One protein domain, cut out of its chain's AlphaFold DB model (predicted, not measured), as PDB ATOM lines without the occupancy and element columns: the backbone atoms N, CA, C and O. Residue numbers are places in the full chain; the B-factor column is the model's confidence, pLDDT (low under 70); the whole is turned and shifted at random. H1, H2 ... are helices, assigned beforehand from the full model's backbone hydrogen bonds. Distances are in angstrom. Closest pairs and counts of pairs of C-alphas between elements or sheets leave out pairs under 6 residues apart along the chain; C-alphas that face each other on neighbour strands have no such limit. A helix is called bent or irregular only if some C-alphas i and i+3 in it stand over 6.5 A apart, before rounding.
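This is residues 44 to 134 of the 174 residues of the protein "DUF1003 domain-containing protein" of Actinobacteria bacterium (UniProt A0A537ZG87). One long straight helix, H3, makes the long axis of a thin rod; H2 runs back beside its first part across an open gap, and the shorter H1 slants across its middle, packing on it with residues 52 to 59. The link of residues 81 to 94 joins H2 to H3 at one end of the rod, and residues 119 to 134 of H3 stick out alone at the other. The 91 printed residues hold three named helices, H1, H2 and H3 in that order, and no named strand; the class is all helix. The whole is extended, with a radius of gyration of the C-alphas of 20.1 A and spans of 69 by 24 by 22 A.

H1, residues 44 to 59, is close to but not clearly touching H2, residues 62 to 80. Their closest C-alphas are those of Phe 58 and Phe 64, 6.3 A apart. They run the same way at a steep tilt of 65 degrees. H1 touches H3, residues 95 to 134, and the closest C-alphas are those of Thr 56 and Val 112, 6.1 A apart. H1 touches H3 with residues 52 to 59 alone, and H3 touches H1 with residues 108 to 115 alone. H1 and H3 run opposite ways at a steep tilt of 65 degrees, with their centres 11.2 A apart. H2 and H3 are apart, but only just: their closest C-alphas are 8.2 A apart. In H1, H2 and H3 every O i to N i+4 pair is within hydrogen-bond range.

H1 begins with C-alpha 44 at (-24.459, -46.067, 14.302) and measures 22.7 A from its first to its last C-alpha. H2 begins with C-alpha 62 at (-50.447, -43.996, 28.557) and measures 27.2 A. H3, with 40 residues the longest helix, measures 57.3 A and ends with C-alpha 134 at (-46.543, -26.273, -4.722). No helix is bent.

The two C-alphas farthest apart are those of Ala 85 and Asn 134, 70.3 A. The C-alphas of the first and last printed residues, Val 44 and Asn 134, are 35.2 A apart. The printed part has no cut. The link from H1 to H2 is tight, with 2 residues, and the link from H2 to H3 is long, with 14 residues. Residues 61 to 71, of which 62 to 71 belong to H2, stand free, and so do residues 102 to 107 and 119 to 134 of H3. The mean pLDDT of the printed part is 84.5, and the values under 70 are at residues 44 to 45 and 82 to 88.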
ATOM      1  N   VAL A  44     -24.648 -46.370  12.873       69.25
ATOM      2  CA  VAL A  44     -24.459 -46.067  14.302       69.25
ATOM      3  C   VAL A  44     -25.476 -45.025  14.769       69.25
ATOM      4  O   VAL A  44     -26.202 -45.276  15.732       69.25
ATOM      5  N   MET A  45     -25.618 -43.914  14.039       68.81
ATOM      6  CA  MET A  45     -26.629 -42.893  14.327       68.81
ATOM      7  C   MET A  45     -28.040 -43.483  14.270       68.81
ATOM      8  O   MET A  45     -28.813 -43.281  15.195       68.81
ATOM      9  N   ARG A  46     -28.358 -44.335  13.282       72.75
ATOM     10  CA  ARG A  46     -29.643 -45.057  13.207       72.75
ATOM     11  C   ARG A  46     -29.870 -46.005  14.379       72.75
ATOM     12  O   ARG A  46     -31.020 -46.296  14.699       72.75
ATOM     13  N   ALA A  47     -28.828 -46.590  14.966       73.44
ATOM     14  CA  ALA A  47     -28.979 -47.447  16.139       73.44
ATOM     15  C   ALA A  47     -29.334 -46.613  17.379       73.44
ATOM     16  O   ALA A  47     -30.300 -46.943  18.068       73.44
ATOM     17  N   GLN A  48     -28.624 -45.504  17.599       75.19
ATOM     18  CA  GLN A  48     -28.904 -44.550  18.677       75.19
ATOM     19  C   GLN A  48     -30.278 -43.889  18.509       75.19
ATOM     20  O   GLN A  48     -31.070 -43.867  19.447       75.19
ATOM     21  N   ASP A  49     -30.607 -43.462  17.291       75.31
ATOM     22  CA  ASP A  49     -31.908 -42.910  16.916       75.31
ATOM     23  C   ASP A  49     -33.047 -43.888  17.210       75.31
ATOM     24  O   ASP A  49     -34.068 -43.493  17.762       75.31
ATOM     25  N   ARG A  50     -32.876 -45.177  16.884       76.94
ATOM     26  CA  ARG A  50     -33.890 -46.207  17.163       76.94
ATOM     27  C   ARG A  50     -34.067 -46.466  18.655       76.94
ATOM     28  O   ARG A  50     -35.175 -46.786  19.077       76.94
ATOM     29  N   ALA A  51     -32.998 -46.372  19.443       76.31
ATOM     30  CA  ALA A  51     -33.087 -46.494  20.894       76.31
ATOM     31  C   ALA A  51     -33.829 -45.292  21.497       76.31
ATOM     32  O   ALA A  51     -34.797 -45.491  22.230       76.31
ATOM     33  N   ALA A  52     -33.444 -44.071  21.115       75.50
ATOM     34  CA  ALA A  52     -34.113 -42.842  21.536       75.50
ATOM     35  C   ALA A  52     -35.600 -42.842  21.146       75.50
ATOM     36  O   ALA A  52     -36.451 -42.571  21.987       75.50
ATOM     37  N   ASP A  53     -35.930 -43.261  19.922       76.88
ATOM     38  CA  ASP A  53     -37.314 -43.322  19.444       76.88
ATOM     39  C   ASP A  53     -38.183 -44.288  20.236       76.88
ATOM     40  O   ASP A  53     -39.338 -43.979  20.518       76.88
ATOM     41  N   ARG A  54     -37.646 -45.450  20.621       80.62
ATOM     42  CA  ARG A  54     -38.386 -46.396  21.465       80.62
ATOM     43  C   ARG A  54     -38.615 -45.837  22.860       80.62
ATOM     44  O   ARG A  54     -39.715 -45.985  23.381       80.62
ATOM     45  N   ILE A  55     -37.601 -45.196  23.443       79.38
ATOM     46  CA  ILE A  55     -37.709 -44.574  24.765       79.38
ATOM     47  C   ILE A  55     -38.743 -43.449  24.725       79.38
ATOM     48  O   ILE A  55     -39.633 -43.422  25.567       79.38
ATOM     49  N   THR A  56     -38.692 -42.564  23.728       79.12
ATOM     50  CA  THR A  56     -39.672 -41.479  23.598       79.12
ATOM     51  C   THR A  56     -41.075 -42.002  23.281       79.12
ATOM     52  O   THR A  56     -42.039 -41.508  23.856       79.12
ATOM     53  N   ALA A  57     -41.216 -43.018  22.425       81.50
ATOM     54  CA  ALA A  57     -42.517 -43.624  22.136       81.50
ATOM     55  C   ALA A  57     -43.131 -44.292  23.376       81.50
ATOM     56  O   ALA A  57     -44.339 -44.209  23.589       81.50
ATOM     57  N   PHE A  58     -42.303 -44.926  24.210       82.25
ATOM     58  CA  PHE A  58     -42.736 -45.483  25.486       82.25
ATOM     59  C   PHE A  58     -43.103 -44.379  26.484       82.25
ATOM     60  O   PHE A  58     -44.199 -44.408  27.030       82.25
ATOM     61  N   ALA A  59     -42.248 -43.369  26.661       80.69
ATOM     62  CA  ALA A  59     -42.489 -42.241  27.563       80.69
ATOM     63  C   ALA A  59     -43.734 -41.416  27.179       80.69
ATOM     64  O   ALA A  59     -44.415 -40.884  28.050       80.69
ATOM     65  N   GLY A  60     -44.062 -41.336  25.886       79.25
ATOM     66  CA  GLY A  60     -45.284 -40.697  25.385       79.25
ATOM     67  C   GLY A  60     -46.544 -41.569  25.460       79.25
ATOM     68  O   GLY A  60     -47.610 -41.129  25.036       79.25
ATOM     69  N   SER A  61     -46.450 -42.808  25.954       87.75
ATOM     70  CA  SER A  61     -47.574 -43.744  26.036       87.75
ATOM     71  C   SER A  61     -48.325 -43.626  27.362       87.75
ATOM     72  O   SER A  61     -47.729 -43.487  28.426       87.75
ATOM     73  N   LEU A  62     -49.645 -43.833  27.336       88.44
ATOM     74  CA  LEU A  62     -50.447 -43.996  28.557       88.44
ATOM     75  C   LEU A  62     -49.997 -45.198  29.409       88.44
ATOM     76  O   LEU A  62     -50.139 -45.178  30.628       88.44
ATOM     77  N   SER A  63     -49.408 -46.227  28.790       88.88
ATOM     78  CA  SER A  63     -48.865 -47.387  29.512       88.88
ATOM     79  C   SER A  63     -47.749 -47.006  30.492       88.88
ATOM     80  O   SER A  63     -47.705 -47.536  31.601       88.88
ATOM     81  N   PHE A  64     -46.906 -46.033  30.129       89.06
ATOM     82  CA  PHE A  64     -45.855 -45.499  30.992       89.06
ATOM     83  C   PHE A  64     -46.439 -44.876  32.262       89.06
ATOM     84  O   PHE A  64     -45.940 -45.144  33.357       89.06
ATOM     85  N   VAL A  65     -47.534 -44.121  32.126       90.56
ATOM     86  CA  VAL A  65     -48.231 -43.485  33.254       90.56
ATOM     87  C   VAL A  65     -48.740 -44.542  34.230       90.56
ATOM     88  O   VAL A  65     -48.448 -44.458  35.418       90.56
ATOM     89  N   TYR A  66     -49.427 -45.580  33.742       94.00
ATOM     90  CA  TYR A  66     -49.952 -46.642  34.606       94.00
ATOM     91  C   TYR A  66     -48.853 -47.405  35.351       94.00
ATOM     92  O   TYR A  66     -49.000 -47.675  36.544       94.00
ATOM     93  N   ILE A  67     -47.743 -47.720  34.674       93.75
ATOM     94  CA  ILE A  67     -46.593 -48.392  35.294       93.75
ATOM     95  C   ILE A  67     -46.003 -47.521  36.411       93.75
ATOM     96  O   ILE A  67     -45.783 -48.022  37.513       93.75
ATOM     97  N   HIS A  68     -45.812 -46.220  36.168       92.69
ATOM     98  CA  HIS A  68     -45.283 -45.292  37.174       92.69
ATOM     99  C   HIS A  68     -46.234 -45.126  38.353       92.69
ATOM    100  O   HIS A  68     -45.806 -45.198  39.501       92.69
ATOM    101  N   THR A  69     -47.534 -44.965  38.099       93.88
ATOM    102  CA  THR A  69     -48.540 -44.881  39.163       93.88
ATOM    103  C   THR A  69     -48.533 -46.134  40.039       93.88
ATOM    104  O   THR A  69     -48.528 -46.015  41.264       93.88
ATOM    105  N   ALA A  70     -48.487 -47.328  39.440       95.38
ATOM    106  CA  ALA A  70     -48.425 -48.583  40.186       95.38
ATOM    107  C   ALA A  70     -47.120 -48.714  40.988       95.38
ATOM    108  O   ALA A  70     -47.155 -49.102  42.155       95.38
ATOM    109  N   TRP A  71     -45.982 -48.346  40.392       94.38
ATOM    110  CA  TRP A  71     -44.683 -48.357  41.062       94.38
ATOM    111  C   TRP A  71     -44.638 -47.397  42.262       94.38
ATOM    112  O   TRP A  71     -44.248 -47.808  43.357       94.38
ATOM    113  N   PHE A  72     -45.124 -46.162  42.105       92.56
ATOM    114  CA  PHE A  72     -45.229 -45.194  43.199       92.56
ATOM    115  C   PHE A  72     -46.156 -45.672  44.314       92.56
ATOM    116  O   PHE A  72     -45.793 -45.608  45.490       92.56
ATOM    117  N   ALA A  73     -47.333 -46.191  43.958       91.50
ATOM    118  CA  ALA A  73     -48.275 -46.731  44.930       91.50
ATOM    119  C   ALA A  73     -47.658 -47.895  45.722       91.50
ATOM    120  O   ALA A  73     -47.774 -47.931  46.948       91.50
ATOM    121  N   ALA A  74     -46.949 -48.805  45.045       90.31
ATOM    122  CA  ALA A  74     -46.252 -49.917  45.682       90.31
ATOM    123  C   ALA A  74     -45.139 -49.435  46.629       90.31
ATOM    124  O   ALA A  74     -45.047 -49.916  47.759       90.31
ATOM    125  N   TRP A  75     -44.330 -48.454  46.213       89.19
ATOM    126  CA  TRP A  75     -43.261 -47.893  47.046       89.19
ATOM    127  C   TRP A  75     -43.798 -47.234  48.315       89.19
ATOM    128  O   TRP A  75     -43.277 -47.462  49.410       89.19
ATOM    129  N   ILE A  76     -44.862 -46.437  48.182       87.31
ATOM    130  CA  ILE A  76     -45.515 -45.788  49.320       87.31
ATOM    131  C   ILE A  76     -46.110 -46.853  50.244       87.31
ATOM    132  O   ILE A  76     -45.837 -46.817  51.441       87.31
ATOM    133  N   ALA A  77     -46.849 -47.835  49.711       87.00
ATOM    134  CA  ALA A  77     -47.454 -48.917  50.495       87.00
ATOM    135  C   ALA A  77     -46.412 -49.713  51.307       87.00
ATOM    136  O   ALA A  77     -46.619 -49.989  52.493       87.00
ATOM    137  N   LEU A  78     -45.260 -50.021  50.702       85.00
ATOM    138  CA  LEU A  78     -44.132 -50.667  51.380       85.00
ATOM    139  C   LEU A  78     -43.609 -49.813  52.546       85.00
ATOM    140  O   LEU A  78     -43.472 -50.308  53.666       85.00
ATOM    141  N   ASN A  79     -43.386 -48.518  52.318       82.81
ATOM    142  CA  ASN A  79     -42.734 -47.643  53.294       82.81
ATOM    143  C   ASN A  79     -43.662 -47.102  54.398       82.81
ATOM    144  O   ASN A  79     -43.188 -46.792  55.495       82.81
ATOM    145  N   ILE A  80     -44.984 -47.067  54.189       81.81
ATOM    146  CA  ILE A  80     -45.954 -46.804  55.272       81.81
ATOM    147  C   ILE A  80     -46.122 -48.010  56.214       81.81
ATOM    148  O   ILE A  80     -46.643 -47.866  57.321       81.81
ATOM    149  N   GLY A  81     -45.586 -49.179  55.843       72.38
ATOM    150  CA  GLY A  81     -45.571 -50.382  56.677       72.38
ATOM    151  C   GLY A  81     -46.733 -51.339  56.432       72.38
ATOM    152  O   GLY A  81     -47.001 -52.165  57.301       72.38
ATOM    153  N   PHE A  82     -47.390 -51.269  55.268       66.19
ATOM    154  CA  PHE A  82     -48.455 -52.204  54.880       66.19
ATOM    155  C   PHE A  82     -47.982 -53.671  54.880       66.19
ATOM    156  O   PHE A  82     -48.762 -54.575  55.148       66.19
ATOM    157  N   LEU A  83     -46.684 -53.904  54.643       64.62
ATOM    158  CA  LEU A  83     -46.042 -55.227  54.611       64.62
ATOM    159  C   LEU A  83     -45.174 -55.533  55.854       64.62
ATOM    160  O   LEU A  83     -44.435 -56.515  55.863       64.62
ATOM    161  N   GLY A  84     -45.272 -54.726  56.922       62.88
ATOM    162  CA  GLY A  84     -44.569 -54.932  58.198       62.88
ATOM    163  C   GLY A  84     -43.440 -53.932  58.491       62.88
ATOM    164  O   GLY A  84     -42.899 -53.272  57.606       62.88
ATOM    165  N   ALA A  85     -43.070 -53.798  59.773       61.50
ATOM    166  CA  ALA A  85     -42.119 -52.785  60.259       61.50
ATOM    167  C   ALA A  85     -40.672 -52.956  59.745       61.50
ATOM    168  O   ALA A  85     -39.907 -51.995  59.778       61.50
ATOM    169  N   ALA A  86     -40.311 -54.144  59.246       62.22
ATOM    170  CA  ALA A  86     -38.980 -54.453  58.723       62.22
ATOM    171  C   ALA A  86     -38.726 -53.920  57.295       62.22
ATOM    172  O   ALA A  86     -37.576 -53.842  56.879       62.22
ATOM    173  N   ALA A  87     -39.772 -53.526  56.557       60.12
ATOM    174  CA  ALA A  87     -39.670 -53.054  55.170       60.12
ATOM    175  C   ALA A  87     -39.618 -51.516  55.034       60.12
ATOM    176  O   ALA A  87     -39.754 -50.988  53.933       60.12
ATOM    177  N   LYS A  88     -39.442 -50.776  56.140       67.00
ATOM    178  CA  LYS A  88     -39.388 -49.304  56.143       67.00
ATOM    179  C   LYS A  88     -37.961 -48.814  55.898       67.00
ATOM    180  O   LYS A  88     -37.192 -48.679  56.849       67.00
ATOM    181  N   PHE A  89     -37.618 -48.532  54.645       77.25
ATOM    182  CA  PHE A  89     -36.282 -48.062  54.254       77.25
ATOM    183  C   PHE A  89     -36.252 -46.573  53.862       77.25
ATOM    184  O   PHE A  89     -35.227 -45.922  54.043       77.25
ATOM    185  N   ASP A  90     -37.374 -46.010  53.408       80.44
ATOM    186  CA  ASP A  90     -37.527 -44.611  52.994       80.44
ATOM    187  C   ASP A  90     -38.648 -43.950  53.815       80.44
ATOM    188  O   ASP A  90     -39.834 -44.049  53.501       80.44
ATOM    189  N   LYS A  91     -38.289 -43.338  54.952       80.75
ATOM    190  CA  LYS A  91     -39.265 -42.693  55.849       80.75
ATOM    191  C   LYS A  91     -39.814 -41.422  55.207       80.75
ATOM    192  O   LYS A  91     -39.073 -40.688  54.557       80.75
ATOM    193  N   PHE A  92     -41.089 -41.123  55.462       79.12
ATOM    194  CA  PHE A  92     -41.688 -39.838  55.093       79.12
ATOM    195  C   PHE A  92     -40.777 -38.697  55.584       79.12
ATOM    196  O   PHE A  92     -40.450 -38.686  56.778       79.12
ATOM    197  N   PRO A  93     -40.310 -37.792  54.702       80.81
ATOM    198  CA  PRO A  93     -40.888 -37.384  53.408       80.81
ATOM    199  C   PRO A  93     -40.392 -38.096  52.116       80.81
ATOM    200  O   PRO A  93     -40.484 -37.509  51.046       80.81
ATOM    201  N   PHE A  94     -39.911 -39.344  52.166       86.75
ATOM    202  CA  PHE A  94     -39.485 -40.145  50.994       86.75
ATOM    203  C   PHE A  94     -38.338 -39.519  50.173       86.75
ATOM    204  O   PHE A  94     -38.462 -39.220  48.977       86.75
ATOM    205  N   GLY A  95     -37.200 -39.279  50.827       88.31
ATOM    206  CA  GLY A  95     -36.049 -38.623  50.201       88.31
ATOM    207  C   GLY A  95     -35.424 -39.441  49.067       88.31
ATOM    208  O   GLY A  95     -35.040 -38.872  48.044       88.31
ATOM    209  N   LEU A  96     -35.360 -40.772  49.210       89.00
ATOM    210  CA  LEU A  96     -34.753 -41.639  48.193       89.00
ATOM    211  C   LEU A  96     -35.608 -41.701  46.926       89.00
ATOM    212  O   LEU A  96     -35.071 -41.547  45.828       89.00
ATOM    213  N   LEU A  97     -36.928 -41.858  47.073       90.38
ATOM    214  CA  LEU A  97     -37.860 -41.807  45.944       90.38
ATOM    215  C   LEU A  97     -37.732 -40.482  45.191       90.38
ATOM    216  O   LEU A  97     -37.569 -40.479  43.974       90.38
ATOM    217  N   THR A  98     -37.740 -39.360  45.914       92.50
ATOM    218  CA  THR A  98     -37.661 -38.024  45.306       92.50
ATOM    219  C   THR A  98     -36.375 -37.841  44.500       92.50
ATOM    220  O   THR A  98     -36.410 -37.301  43.393       92.50
ATOM    221  N   MET A  99     -35.241 -38.323  45.014       93.38
ATOM    222  CA  MET A  99     -33.953 -38.249  44.323       93.38
ATOM    223  C   MET A  99     -33.949 -39.075  43.029       93.38
ATOM    224  O   MET A  99     -33.531 -38.572  41.985       93.38
ATOM    225  N   ILE A 100     -34.435 -40.319  43.086       92.94
ATOM    226  CA  ILE A 100     -34.483 -41.220  41.925       92.94
ATOM    227  C   ILE A 100     -35.397 -40.646  40.839       92.94
ATOM    228  O   ILE A 100     -34.980 -40.533  39.688       92.94
ATOM    229  N   VAL A 101     -36.603 -40.211  41.211       93.62
ATOM    230  CA  VAL A 101     -37.585 -39.635  40.276       93.62
ATOM    231  C   VAL A 101     -37.062 -38.358  39.635       93.62
ATOM    232  O   VAL A 101     -37.257 -38.140  38.444       93.62
ATOM    233  N   SER A 102     -36.371 -37.513  40.404       95.62
ATOM    234  CA  SER A 102     -35.791 -36.274  39.873       95.62
ATOM    235  C   SER A 102     -34.721 -36.566  38.819       95.62
ATOM    236  O   SER A 102     -34.693 -35.917  37.774       95.62
ATOM    237  N   LEU A 103     -33.865 -37.565  39.059       95.19
ATOM    238  CA  LEU A 103     -32.867 -37.999  38.084       95.19
ATOM    239  C   LEU A 103     -33.530 -38.586  36.829       95.19
ATOM    240  O   LEU A 103     -33.161 -38.227  35.711       95.19
ATOM    241  N   GLU A 104     -34.528 -39.450  37.005       92.56
ATOM    242  CA  GLU A 104     -35.294 -40.047  35.908       92.56
ATOM    243  C   GLU A 104     -35.993 -38.984  35.047       92.56
ATOM    244  O   GLU A 104     -35.899 -39.021  33.818       92.56
ATOM    245  N   ALA A 105     -36.616 -37.982  35.672       92.06
ATOM    246  CA  ALA A 105     -37.289 -36.889  34.979       92.06
ATOM    247  C   ALA A 105     -36.332 -36.073  34.093       92.06
ATOM    248  O   ALA A 105     -36.698 -35.715  32.973       92.06
ATOM    249  N   ILE A 106     -35.096 -35.820  34.547       94.81
ATOM    250  CA  ILE A 106     -34.069 -35.138  33.741       94.81
ATOM    251  C   ILE A 106     -33.733 -35.967  32.493       94.81
ATOM    252  O   ILE A 106     -33.712 -35.433  31.381       94.81
ATOM    253  N   PHE A 107     -33.519 -37.278  32.640       90.50
ATOM    254  CA  PHE A 107     -33.263 -38.152  31.493       90.50
ATOM    255  C   PHE A 107     -34.442 -38.168  30.513       90.50
ATOM    256  O   PHE A 107     -34.242 -37.992  29.313       90.50
ATOM    257  N   LEU A 108     -35.678 -38.288  30.999       89.25
ATOM    258  CA  LEU A 108     -36.863 -38.255  30.139       89.25
ATOM    259  C   LEU A 108     -37.002 -36.922  29.398       89.25
ATOM    260  O   LEU A 108     -37.215 -36.921  28.186       89.25
ATOM    261  N   ALA A 109     -36.818 -35.795  30.089       90.75
ATOM    262  CA  ALA A 109     -36.883 -34.471  29.481       90.75
ATOM    263  C   ALA A 109     -35.828 -34.296  28.376       90.75
ATOM    264  O   ALA A 109     -36.143 -33.792  27.297       90.75
ATOM    265  N   THR A 110     -34.594 -34.762  28.602       90.50
ATOM    266  CA  THR A 110     -33.537 -34.702  27.578       90.50
ATOM    267  C   THR A 110     -33.857 -35.578  26.364       90.50
ATOM    268  O   THR A 110     -33.714 -35.110  25.234       90.50
ATOM    269  N   PHE A 111     -34.373 -36.797  26.553       86.56
ATOM    270  CA  PHE A 111     -34.808 -37.641  25.435       86.56
ATOM    271  C   PHE A 111     -35.964 -37.020  24.647       86.56
ATOM    272  O   PHE A 111     -35.944 -37.032  23.416       86.56
ATOM    273  N   VAL A 112     -36.950 -36.440  25.336       87.06
ATOM    274  CA  VAL A 112     -38.058 -35.723  24.692       87.06
ATOM    275  C   VAL A 112     -37.529 -34.551  23.867       87.06
ATOM    276  O   VAL A 112     -37.899 -34.429  22.702       87.06
ATOM    277  N   MET A 113     -36.621 -33.742  24.418       89.44
ATOM    278  CA  MET A 113     -36.039 -32.594  23.719       89.44
ATOM    279  C   MET A 113     -35.254 -33.015  22.470       89.44
ATOM    280  O   MET A 113     -35.411 -32.411  21.409       89.44
ATOM    281  N   VAL A 114     -34.448 -34.079  22.556       86.44
ATOM    282  CA  VAL A 114     -33.719 -34.625  21.399       86.44
ATOM    283  C   VAL A 114     -34.693 -35.074  20.309       86.44
ATOM    284  O   VAL A 114     -34.513 -34.726  19.137       86.44
ATOM    285  N   THR A 115     -35.752 -35.797  20.678       84.06
ATOM    286  CA  THR A 115     -36.764 -36.251  19.719       84.06
ATOM    287  C   THR A 115     -37.526 -35.076  19.109       84.06
ATOM    288  O   THR A 115     -37.704 -35.050  17.893       84.06
ATOM    289  N   GLN A 116     -37.912 -34.073  19.901       87.75
ATOM    290  CA  GLN A 116     -38.574 -32.856  19.417       87.75
ATOM    291  C   GLN A 116     -37.695 -32.082  18.432       87.75
ATOM    292  O   GLN A 116     -38.160 -31.770  17.340       87.75
ATOM    293  N   ASN A 117     -36.417 -31.854  18.752       88.50
ATOM    294  CA  ASN A 117     -35.471 -31.197  17.844       88.50
ATOM    295  C   ASN A 117     -35.348 -31.961  16.512       88.50
ATOM    296  O   ASN A 117     -35.319 -31.380  15.426       88.50
ATOM    297  N   ARG A 118     -35.344 -33.298  16.575       85.19
ATOM    298  CA  ARG A 118     -35.294 -34.146  15.382       85.19
ATOM    299  C   ARG A 118     -36.580 -34.084  14.555       85.19
ATOM    300  O   ARG A 118     -36.485 -34.100  13.329       85.19
ATOM    301  N   GLN A 119     -37.750 -34.044  15.193       86.25
ATOM    302  CA  GLN A 119     -39.030 -33.869  14.499       86.25
ATOM    303  C   GLN A 119     -39.141 -32.473  13.879       86.25
ATOM    304  O   GLN A 119     -39.566 -32.381  12.734       86.25
ATOM    305  N   GLY A 120     -38.674 -31.426  14.569       90.12
ATOM    306  CA  GLY A 120     -38.612 -30.057  14.046       90.12
ATOM    307  C   GLY A 120     -37.816 -29.986  12.748       90.12
ATOM    308  O   GLY A 120     -38.363 -29.642  11.710       90.12
ATOM    309  N   ARG A 121     -36.581 -30.504  12.746       86.56
ATOM    310  CA  ARG A 121     -35.760 -30.549  11.523       86.56
ATOM    311  C   ARG A 121     -36.408 -31.336  10.374       86.56
ATOM    312  O   ARG A 121     -36.201 -31.011   9.211       86.56
ATOM    313  N   ARG A 122     -37.158 -32.406  10.670       84.62
ATOM    314  CA  ARG A 122     -37.909 -33.153   9.639       84.62
ATOM    315  C   ARG A 122     -39.098 -32.355   9.113       84.62
ATOM    316  O   ARG A 122     -39.395 -32.462   7.928       84.62
ATOM    317  N   ALA A 123     -39.776 -31.609   9.980       91.44
ATOM    318  CA  ALA A 123     -40.870 -30.728   9.602       91.44
ATOM    319  C   ALA A 123     -40.372 -29.581   8.713       91.44
ATOM    320  O   ALA A 123     -41.006 -29.323   7.698       91.44
ATOM    321  N   ASP A 124     -39.211 -28.994   9.019       90.06
ATOM    322  CA  ASP A 124     -38.591 -27.945   8.198       90.06
ATOM    323  C   ASP A 124     -38.289 -28.458   6.783       90.06
ATOM    324  O   ASP A 124     -38.780 -27.908   5.804       90.06
ATOM    325  N   ILE A 125     -37.591 -29.597   6.669       86.88
ATOM    326  CA  ILE A 125     -37.296 -30.221   5.364       86.88
ATOM    327  C   ILE A 125     -38.586 -30.535   4.598       86.88
ATOM    328  O   ILE A 125     -38.655 -30.356   3.385       86.88
ATOM    329  N   ARG A 126     -39.616 -31.033   5.291       82.94
ATOM    330  CA  ARG A 126     -40.911 -31.307   4.665       82.94
ATOM    331  C   ARG A 126     -41.568 -30.023   4.158       82.94
ATOM    332  O   ARG A 126     -42.095 -30.039   3.056       82.94
ATOM    333  N   SER A 127     -41.509 -28.940   4.928       92.88
ATOM    334  CA  SER A 127     -42.038 -27.634   4.534       92.88
ATOM    335  C   SER A 127     -41.348 -27.102   3.277       92.88
ATOM    336  O   SER A 127     -42.030 -26.616   2.378       92.88
ATOM    337  N   ASP A 128     -40.024 -27.240   3.182       90.81
ATOM    338  CA  ASP A 128     -39.261 -26.821   2.001       90.81
ATOM    339  C   ASP A 128     -39.658 -27.629   0.752       90.81
ATOM    340  O   ASP A 128     -39.881 -27.063  -0.320       90.81
ATOM    341  N   LEU A 129     -39.811 -28.952   0.890       84.81
ATOM    342  CA  LEU A 129     -40.242 -29.833  -0.204       84.81
ATOM    343  C   LEU A 129     -41.692 -29.574  -0.638       84.81
ATOM    344  O   LEU A 129     -41.996 -29.598  -1.836       84.81
ATOM    345  N   ASP A 130     -42.586 -29.331   0.321       91.88
ATOM    346  CA  ASP A 130     -43.985 -28.990   0.053       91.88
ATOM    347  C   ASP A 130     -44.062 -27.632  -0.672       91.88
ATOM    348  O   ASP A 130     -44.806 -27.495  -1.645       91.88
ATOM    349  N   PHE A 131     -43.237 -26.653  -0.279       93.75
ATOM    350  CA  PHE A 131     -43.114 -25.371  -0.978       93.75
ATOM    351  C   PHE A 131     -42.625 -25.543  -2.423       93.75
ATOM    352  O   PHE A 131     -43.261 -25.025  -3.342       93.75
ATOM    353  N   GLU A 132     -41.552 -26.310  -2.653       89.31
ATOM    354  CA  GLU A 132     -41.039 -26.572  -4.006       89.31
ATOM    355  C   GLU A 132     -42.094 -27.254  -4.893       89.31
ATOM    356  O   GLU A 132     -42.294 -26.876  -6.051       89.31
ATOM    357  N   THR A 133     -42.802 -28.243  -4.345       88.38
ATOM    358  CA  THR A 133     -43.849 -28.984  -5.062       88.38
ATOM    359  C   THR A 133     -45.030 -28.083  -5.421       88.38
ATOM    360  O   THR A 133     -45.528 -28.145  -6.550       88.38
ATOM    361  N   ASN A 134     -45.460 -27.226  -4.492       92.31
ATOM    362  CA  ASN A 134     -46.543 -26.273  -4.722       92.31
ATOM    363  C   ASN A 134     -46.162 -25.243  -5.787       92.31
ATOM    364  O   ASN A 134     -46.912 -25.071  -6.745       92.31
TER     365      ASN A 134